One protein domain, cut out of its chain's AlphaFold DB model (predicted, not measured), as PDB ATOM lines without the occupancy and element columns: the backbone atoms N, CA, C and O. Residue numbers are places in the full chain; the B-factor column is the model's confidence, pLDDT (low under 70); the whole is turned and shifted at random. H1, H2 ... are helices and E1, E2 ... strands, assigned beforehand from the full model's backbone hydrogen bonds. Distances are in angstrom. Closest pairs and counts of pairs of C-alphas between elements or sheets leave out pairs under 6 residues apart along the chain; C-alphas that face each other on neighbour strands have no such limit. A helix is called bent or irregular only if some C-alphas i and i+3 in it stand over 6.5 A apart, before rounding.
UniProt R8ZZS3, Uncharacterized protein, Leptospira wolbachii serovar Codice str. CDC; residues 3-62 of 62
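Overview. This is residues 3 to 62 of the 62 residues of an uncharacterized protein of Leptospira wolbachii serovar Codice str. CDC (UniProt R8ZZS3). A narrow, bent sheet of three strands carries one helix, H1, laid across one of its faces, and a wide loop of residues 27 to 44 swings out from the last strand and comes back to the helix. The long strand E2 bends partway, with the short E1 paired to its first part and E3 to the rest, the three joined by two hairpin turns. The printed part has 60 residues, with three named strands and then one named helix in the order E1, E2, E3, H1; the sheet's order is E1, E2, E3, antiparallel throughout, and the class is mixed, helices and strands. The whole is only just compact, close to loose, with a radius of gyration of the C-alphas of 12.2 A, and its outline is elongated, 34 by 22 by 18 A.

Along the chain. Find C-alpha 3 at (-35.025, 29.959, 36.645), where E1 begins; it covers residues 3 to 5, 7.1 A long. E2 follows from residue 9 to 17, 23.7 A from first to last C-alpha. E3 covers residues 22 to 26 and measures 13.4 A. Then find C-alpha 45 at (-41.667, 27.282, 31.487); from there H1 runs 22.5 A through residues 45 to 60, to C-alpha 60 at (-49.268, 33.161, 51.782).

Arrangement. Begin with the sheet, a meander in which each strand is the antiparallel neighbour of the one before. E2 bends by 58 degrees at residue 12, and its pairing is staggered: residues 9 to 12 pair with E1, residues 13 to 17 with E3. In the hairpin of E1 and E2, whose directions stand at 170 degrees, look at N 5 and O 9, 2.8 A apart and within hydrogen-bond range. In the hairpin of E2 and E3, at 167 degrees, N 15 and O 24 are within range at 2.8 A. The edge strands E1 and E3 are apart. H1 is on one face of this sheet, giving two layers, a helix over a sheet, at a height over the sheet of 8.2 A. It lies over E2 and E3 and runs across the strands, at 73 degrees to E2 on the local plane. The closest C-alphas of E3 and H1 are those of Ile 23 and Gly 55, 5.5 A apart; those of E2 and H1 are Leu 14 and Trp 52, 6.9 A. In H1 every O i to N i+4 pair is within hydrogen-bond range.

Size, cuts and confidence. The two C-alphas farthest apart, those of Glu 38 and Asn 62, are 37.0 A apart. The printed part has no cut. The links E1 to E2 and E2 to E3 are tight; the link E3 to H1, residues 27 to 44, is long, its C-alphas 8 to 17 A from the mean of the C-alphas. The mean pLDDT of the printed part is 91.3, and residues 61 to 62 are under 70.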
ATOM      1  N   GLU A   3     -34.857  28.959  37.688       94.75
ATOM      2  CA  GLU A   3     -35.025  29.959  36.645       94.75
ATOM      3  C   GLU A   3     -33.704  30.706  36.506       94.75
ATOM      4  O   GLU A   3     -33.155  31.198  37.502       94.75
ATOM      5  N   ILE A   4     -33.190  30.771  35.280       94.31
ATOM      6  CA  ILE A   4     -31.912  31.406  34.985       94.31
ATOM      7  C   ILE A   4     -32.057  32.504  33.934       94.31
ATOM      8  O   ILE A   4     -32.887  32.412  33.035       94.31
ATOM      9  N   GLU A   5     -31.200  33.511  34.031       93.44
ATOM     10  CA  GLU A   5     -30.984  34.535  33.017       93.44
ATOM     11  C   GLU A   5     -29.647  34.282  32.307       93.44
ATOM     12  O   GLU A   5     -28.609  34.046  32.937       93.44
ATOM     13  N   GLY A   6     -29.656  34.326  30.974       89.44
ATOM     14  CA  GLY A   6     -28.466  34.060  30.171       89.44
ATOM     15  C   GLY A   6     -28.016  32.598  30.262       89.44
ATOM     16  O   GLY A   6     -28.798  31.690  29.994       89.44
ATOM     17  N   GLN A   7     -26.736  32.371  30.575       83.38
ATOM     18  CA  GLN A   7     -26.156  31.021  30.616       83.38
ATOM     19  C   GLN A   7     -26.186  30.375  32.003       83.38
ATOM     20  O   GLN A   7     -26.328  29.157  32.096       83.38
ATOM     21  N   ASP A   8     -26.030  31.153  33.076       90.56
ATOM     22  CA  ASP A   8     -25.829  30.595  34.414       90.56
ATOM     23  C   ASP A   8     -26.328  31.472  35.573       90.56
ATOM     24  O   ASP A   8     -26.221  31.048  36.723       90.56
ATOM     25  N   THR A   9     -26.908  32.649  35.338       94.25
ATOM     26  CA  THR A   9     -27.360  33.517  36.436       94.25
ATOM     27  C   THR A   9     -28.679  33.010  37.002       94.25
ATOM     28  O   THR A   9     -29.698  33.090  36.333       94.25
ATOM     29  N   ILE A  10     -28.700  32.516  38.240       95.25
ATOM     30  CA  ILE A  10     -29.929  32.034  38.889       95.25
ATOM     31  C   ILE A  10     -30.737  33.220  39.419       95.25
ATOM     32  O   ILE A  10     -30.286  33.941  40.316       95.25
ATOM     33  N   LEU A  11     -31.965  33.364  38.923       94.81
ATOM     34  CA  LEU A  11     -32.942  34.337  39.409       94.81
ATOM     35  C   LEU A  11     -33.731  33.764  40.588       94.81
ATOM     36  O   LEU A  11     -33.761  34.345  41.675       94.81
ATOM     37  N   ARG A  12     -34.327  32.587  40.377       95.62
ATOM     38  CA  ARG A  12     -35.209  31.908  41.328       95.62
ATOM     39  C   ARG A  12     -34.912  30.415  41.357       95.62
ATOM     40  O   ARG A  12     -34.458  29.831  40.378       95.62
ATOM     41  N   MET A  13     -35.176  29.783  42.493       95.12
ATOM     42  CA  MET A  13     -35.022  28.339  42.665       95.12
ATOM     43  C   MET A  13     -36.240  27.784  43.386       95.12
ATOM     44  O   MET A  13     -36.711  28.391  44.342       95.12
ATOM     45  N   LEU A  14     -36.710  26.613  42.969       95.00
ATOM     46  CA  LEU A  14     -37.693  25.848  43.725       95.00
ATOM     47  C   LEU A  14     -37.276  24.384  43.833       95.00
ATOM     48  O   LEU A  14     -36.645  23.844  42.922       95.00
ATOM     49  N   THR A  15     -37.659  23.731  44.918       94.56
ATOM     50  CA  THR A  15     -37.538  22.287  45.111       94.56
ATOM     51  C   THR A  15     -38.941  21.726  45.264       94.56
ATOM     52  O   THR A  15     -39.701  22.229  46.084       94.56
ATOM     53  N   PHE A  16     -39.268  20.702  44.479       94.12
ATOM     54  CA  PHE A  16     -40.523  19.968  44.584       94.12
ATOM     55  C   PHE A  16     -40.208  18.509  44.909       94.12
ATOM     56  O   PHE A  16     -39.394  17.894  44.216       94.12
ATOM     57  N   ILE A  17     -40.815  17.990  45.973       93.25
ATOM     58  CA  ILE A  17     -40.717  16.592  46.392       93.25
ATOM     59  C   ILE A  17     -42.099  15.965  46.146       93.25
ATOM     60  O   ILE A  17     -43.033  16.247  46.894       93.25
ATOM     61  N   PRO A  18     -42.265  15.146  45.089       89.44
ATOM     62  CA  PRO A  18     -43.575  14.600  44.727       89.44
ATOM     63  C   PRO A  18     -44.181  13.680  45.794       89.44
ATOM     64  O   PRO A  18     -45.394  13.673  45.972       89.44
ATOM     65  N   ASP A  19     -43.342  12.927  46.513       94.12
ATOM     66  CA  ASP A  19     -43.778  11.878  47.446       94.12
ATOM     67  C   ASP A  19     -44.600  12.407  48.628       94.12
ATOM     68  O   ASP A  19     -45.473  11.711  49.145       94.12
ATOM     69  N   ASN A  20     -44.325  13.634  49.065       93.06
ATOM     70  CA  ASN A  20     -45.006  14.298  50.177       93.06
ATOM     71  C   ASN A  20     -45.661  15.623  49.760       93.06
ATOM     72  O   ASN A  20     -46.106  16.373  50.626       93.06
ATOM     73  N   ASP A  21     -45.727  15.902  48.454       89.31
ATOM     74  CA  ASP A  21     -46.245  17.151  47.896       89.31
ATOM     75  C   ASP A  21     -45.600  18.398  48.541       89.31
ATOM     76  O   ASP A  21     -46.254  19.412  48.773       89.31
ATOM     77  N   GLU A  22     -44.303  18.354  48.864       93.25
ATOM     78  CA  GLU A  22     -43.601  19.506  49.436       93.25
ATOM     79  C   GLU A  22     -43.017  20.408  48.348       93.25
ATOM     80  O   GLU A  22     -42.267  19.965  47.473       93.25
ATOM     81  N   ILE A  23     -43.299  21.709  48.448       95.19
ATOM     82  CA  ILE A  23     -42.740  22.746  47.574       95.19
ATOM     83  C   ILE A  23     -41.988  23.760  48.430       95.19
ATOM     84  O   ILE A  23     -42.561  24.397  49.311       95.19
ATOM     85  N   HIS A  24     -40.710  23.955  48.118       94.31
ATOM     86  CA  HIS A  24     -39.862  24.972  48.726       94.31
ATOM     87  C   HIS A  24     -39.420  25.970  47.662       94.31
ATOM     88  O   HIS A  24     -38.694  25.605  46.739       94.31
ATOM     89  N   ILE A  25     -39.829  27.231  47.797       95.62
ATOM     90  CA  ILE A  25     -39.463  28.313  46.874       95.62
ATOM     91  C   ILE A  25     -38.416  29.251  47.481       95.62
ATOM     92  O   ILE A  25     -38.457  29.606  48.660       95.62
ATOM     93  N   TYR A  26     -37.482  29.697  46.646       95.06
ATOM     94  CA  TYR A  26     -36.377  30.579  47.008       95.06
ATOM     95  C   TYR A  26     -36.284  31.722  45.985       95.06
ATOM     96  O   TYR A  26     -35.583  31.595  44.979       95.06
ATOM     97  N   PRO A  27     -36.972  32.858  46.219       93.88
ATOM     98  CA  PRO A  27     -36.966  34.003  45.297       93.88
ATOM     99  C   PRO A  27     -35.634  34.759  45.283       93.88
ATOM    100  O   PRO A  27     -35.342  35.508  44.361       93.88
ATOM    101  N   LYS A  28     -34.817  34.591  46.328       91.56
ATOM    102  CA  LYS A  28     -33.463  35.145  46.423       91.56
ATOM    103  C   LYS A  28     -32.520  34.021  46.843       91.56
ATOM    104  O   LYS A  28     -32.122  33.975  48.006       91.56
ATOM    105  N   PRO A  29     -32.187  33.096  45.930       90.31
ATOM    106  CA  PRO A  29     -31.373  31.945  46.281       90.31
ATOM    107  C   PRO A  29     -29.976  32.402  46.739       90.31
ATOM    108  O   PRO A  29     -29.465  33.399  46.205       90.31
ATOM    109  N   PRO A  30     -29.367  31.720  47.731       87.94
ATOM    110  CA  PRO A  30     -28.028  32.053  48.225       87.94
ATOM    111  C   PRO A  30     -26.952  31.775  47.168       87.94
ATOM    112  O   PRO A  30     -25.942  32.469  47.103       87.94
ATOM    113  N   VAL A  31     -27.198  30.793  46.298       89.62
ATOM    114  CA  VAL A  31     -26.378  30.507  45.123       89.62
ATOM    115  C   VAL A  31     -26.915  31.319  43.947       89.62
ATOM    116  O   VAL A  31     -28.092  31.217  43.609       89.62
ATOM    117  N   LYS A  32     -26.052  32.133  43.332       90.50
ATOM    118  CA  LYS A  32     -26.405  33.008  42.197       90.50
ATOM    119  C   LYS A  32     -25.992  32.467  40.835       90.50
ATOM    120  O   LYS A  32     -26.398  33.029  39.827       90.50
ATOM    121  N   LYS A  33     -25.189  31.403  40.801       93.19
ATOM    122  CA  LYS A  33     -24.616  30.850  39.576       93.19
ATOM    123  C   LYS A  33     -24.928  29.363  39.453       93.19
ATOM    124  O   LYS A  33     -24.682  28.613  40.397       93.19
ATOM    125  N   LEU A  34     -25.447  28.946  38.305       91.75
ATOM    126  CA  LEU A  34     -25.751  27.557  38.007       91.75
ATOM    127  C   LEU A  34     -24.450  26.781  37.826       91.75
ATOM    128  O   LEU A  34     -23.601  27.117  37.001       91.75
ATOM    129  N   TYR A  35     -24.280  25.745  38.637       90.88
ATOM    130  CA  TYR A  35     -23.129  24.864  38.553       90.88
ATOM    131  C   TYR A  35     -23.420  23.733  37.571       90.88
ATOM    132  O   TYR A  35     -24.434  23.054  37.712       90.88
ATOM    133  N   LYS A  36     -22.509  23.519  36.613       90.38
ATOM    134  CA  LYS A  36     -22.614  22.472  35.585       90.38
ATOM    135  C   LYS A  36     -23.977  22.475  34.864       90.38
ATOM    136  O   LYS A  36     -24.730  21.501  34.976       90.38
ATOM    137  N   PRO A  37     -24.328  23.564  34.149       89.69
ATOM    138  CA  PRO A  37     -25.590  23.661  33.408       89.69
ATOM    139  C   PRO A  37     -25.798  22.502  32.422       89.69
ATOM    140  O   PRO A  37     -26.933  22.119  32.160       89.69
ATOM    141  N   GLU A  38     -24.721  21.887  31.931       91.31
ATOM    142  CA  GLU A  38     -24.745  20.709  31.063       91.31
ATOM    143  C   GLU A  38     -25.372  19.459  31.706       91.31
ATOM    144  O   GLU A  38     -25.823  18.567  30.990       91.31
ATOM    145  N   LEU A  39     -25.424  19.384  33.041       92.44
ATOM    146  CA  LEU A  39     -26.097  18.301  33.771       92.44
ATOM    147  C   LEU A  39     -27.577  18.601  34.034       92.44
ATOM    148  O   LEU A  39     -28.321  17.724  34.479       92.44
ATOM    149  N   CYS A  40     -28.011  19.837  33.790       90.81
ATOM    150  CA  CYS A  40     -29.385  20.242  34.010       90.81
ATOM    151  C   CYS A  40     -30.259  19.793  32.839       90.81
ATOM    152  O   CYS A  40     -29.945  20.010  31.668       90.81
ATOM    153  N   LYS A  41     -31.410  19.205  33.163       92.75
ATOM    154  CA  LYS A  41     -32.470  18.991  32.180       92.75
ATOM    155  C   LYS A  41     -33.238  20.292  32.002       92.75
ATOM    156  O   LYS A  41     -33.546  20.965  32.985       92.75
ATOM    157  N   LYS A  42     -33.557  20.624  30.751       91.56
ATOM    158  CA  LYS A  42     -34.526  21.681  30.469       91.56
ATOM    159  C   LYS A  42     -35.895  21.238  30.972       91.56
ATOM    160  O   LYS A  42     -36.261  20.075  30.827       91.56
ATOM    161  N   VAL A  43     -36.592  22.185  31.571       93.19
ATOM    162  CA  VAL A  43     -37.962  22.059  32.057       93.19
ATOM    163  C   VAL A  43     -38.774  23.104  31.305       93.19
ATOM    164  O   VAL A  43     -38.247  24.176  30.995       93.19
ATOM    165  N   GLU A  44     -40.017  22.775  30.976       93.94
ATOM    166  CA  GLU A  44     -40.915  23.716  30.316       93.94
ATOM    167  C   GLU A  44     -41.262  24.874  31.260       93.94
ATOM    168  O   GLU A  44     -41.403  24.707  32.474       93.94
ATOM    169  N   GLU A  45     -41.408  26.073  30.699       92.81
ATOM    170  CA  GLU A  45     -41.667  27.282  31.487       92.81
ATOM    171  C   GLU A  45     -42.953  27.159  32.321       92.81
ATOM    172  O   GLU A  45     -42.987  27.538  33.493       92.81
ATOM    173  N   ASN A  46     -43.997  26.558  31.747       94.50
ATOM    174  CA  ASN A  46     -45.281  26.347  32.410       94.50
ATOM    175  C   ASN A  46     -45.189  25.415  33.632       94.50
ATOM    176  O   ASN A  46     -45.884  25.647  34.620       94.50
ATOM    177  N   GLU A  47     -44.332  24.393  33.593       94.38
ATOM    178  CA  GLU A  47     -44.114  23.468  34.706       94.38
ATOM    179  C   GLU A  47     -43.469  24.206  35.882       94.38
ATOM    180  O   GLU A  47     -43.950  24.124  37.015       94.38
ATOM    181  N   PHE A  48     -42.431  25.001  35.604       95.12
ATOM    182  CA  PHE A  48     -41.785  25.813  36.631       95.12
ATOM    183  C   PHE A  48     -42.751  26.844  37.226       95.12
ATOM    184  O   PHE A  48     -42.862  26.943  38.449       95.12
ATOM    185  N   LEU A  49     -43.463  27.601  36.384       95.38
ATOM    186  CA  LEU A  49     -44.395  28.635  36.840       95.38
ATOM    187  C   LEU A  49     -45.581  28.056  37.621       95.38
ATOM    188  O   LEU A  49     -46.018  28.668  38.599       95.38
ATOM    189  N   GLY A  50     -46.071  26.874  37.238       95.50
ATOM    190  CA  GLY A  50     -47.124  26.163  37.964       95.50
ATOM    191  C   GLY A  50     -46.694  25.815  39.389       95.50
ATOM    192  O   GLY A  50     -47.334  26.245  40.349       95.50
ATOM    193  N   LEU A  51     -45.557  25.127  39.534       95.25
ATOM    194  CA  LEU A  51     -44.992  24.784  40.847       95.25
ATOM    195  C   LEU A  51     -44.629  26.028  41.666       95.25
ATOM    196  O   LEU A  51     -44.809  26.047  42.884       95.25
ATOM    197  N   TRP A  52     -44.140  27.081  41.009       96.06
ATOM    198  CA  TRP A  52     -43.835  28.347  41.668       96.06
ATOM    199  C   TRP A  52     -45.087  28.980  42.278       96.06
ATOM    200  O   TRP A  52     -45.072  29.363  43.446       96.06
ATOM    201  N   THR A  53     -46.170  29.059  41.503       95.75
ATOM    202  CA  THR A  53     -47.446  29.647  41.936       95.75
ATOM    203  C   THR A  53     -48.015  28.884  43.127       95.75
ATOM    204  O   THR A  53     -48.326  29.497  44.144       95.75
ATOM    205  N   MET A  54     -48.021  27.547  43.064       94.62
ATOM    206  CA  MET A  54     -48.423  26.696  44.193       94.62
ATOM    207  C   MET A  54     -47.573  26.957  45.448       94.62
ATOM    208  O   MET A  54     -48.091  26.986  46.565       94.62
ATOM    209  N   GLY A  55     -46.262  27.159  45.284       94.12
ATOM    210  CA  GLY A  55     -45.360  27.491  46.387       94.12
ATOM    211  C   GLY A  55     -45.646  28.857  47.024       94.12
ATOM    212  O   GLY A  55     -45.634  28.972  48.250       94.12
ATOM    213  N   GLU A  56     -45.926  29.885  46.217       94.94
ATOM    214  CA  GLU A  56     -46.304  31.221  46.709       94.94
ATOM    215  C   GLU A  56     -47.646  31.183  47.457       94.94
ATOM    216  O   GLU A  56     -47.750  31.733  48.554       94.94
ATOM    217  N   GLU A  57     -48.648  30.476  46.921       93.44
ATOM    218  CA  GLU A  57     -49.962  30.305  47.560       93.44
ATOM    219  C   GLU A  57     -49.845  29.639  48.939       93.44
ATOM    220  O   GLU A  57     -50.428  30.114  49.915       93.44
ATOM    221  N   ARG A  58     -49.030  28.584  49.055       89.38
ATOM    222  CA  ARG A  58     -48.790  27.894  50.337       89.38
ATOM    223  C   ARG A  58     -48.049  28.758  51.349       89.38
ATOM    224  O   ARG A  58     -48.304  28.649  52.545       89.38
ATOM    225  N   LYS A  59     -47.140  29.618  50.888       84.81
ATOM    226  CA  LYS A  59     -46.431  30.564  51.754       84.81
ATOM    227  C   LYS A  59     -47.346  31.685  52.249       84.81
ATOM    228  O   LYS A  59     -47.150  32.156  53.361       84.81
ATOM    229  N   ALA A  60     -48.307  32.116  51.433       78.31
ATOM    230  CA  ALA A  60     -49.268  33.161  51.782       78.31
ATOM    231  C   ALA A  60     -50.402  32.672  52.704       78.31
ATOM    232  O   ALA A  60     -51.049  33.490  53.352       78.31
ATOM    233  N   GLY A  61     -50.660  31.359  52.743       63.78
ATOM    234  CA  GLY A  61     -51.683  30.736  53.590       63.78
ATOM    235  C   GLY A  61     -51.262  30.423  55.034       63.78
ATOM    236  O   GLY A  61     -52.094  29.923  55.788       63.78
ATOM    237  N   ASN A  62     -50.008  30.703  55.409       49.44
ATOM    238  CA  ASN A  62     -49.459  30.600  56.771       49.44
ATOM    239  C   ASN A  62     -49.208  31.996  57.352       49.44
ATOM    240  O   ASN A  62     -49.362  32.147  58.584       49.44
TER     241      ASN A  62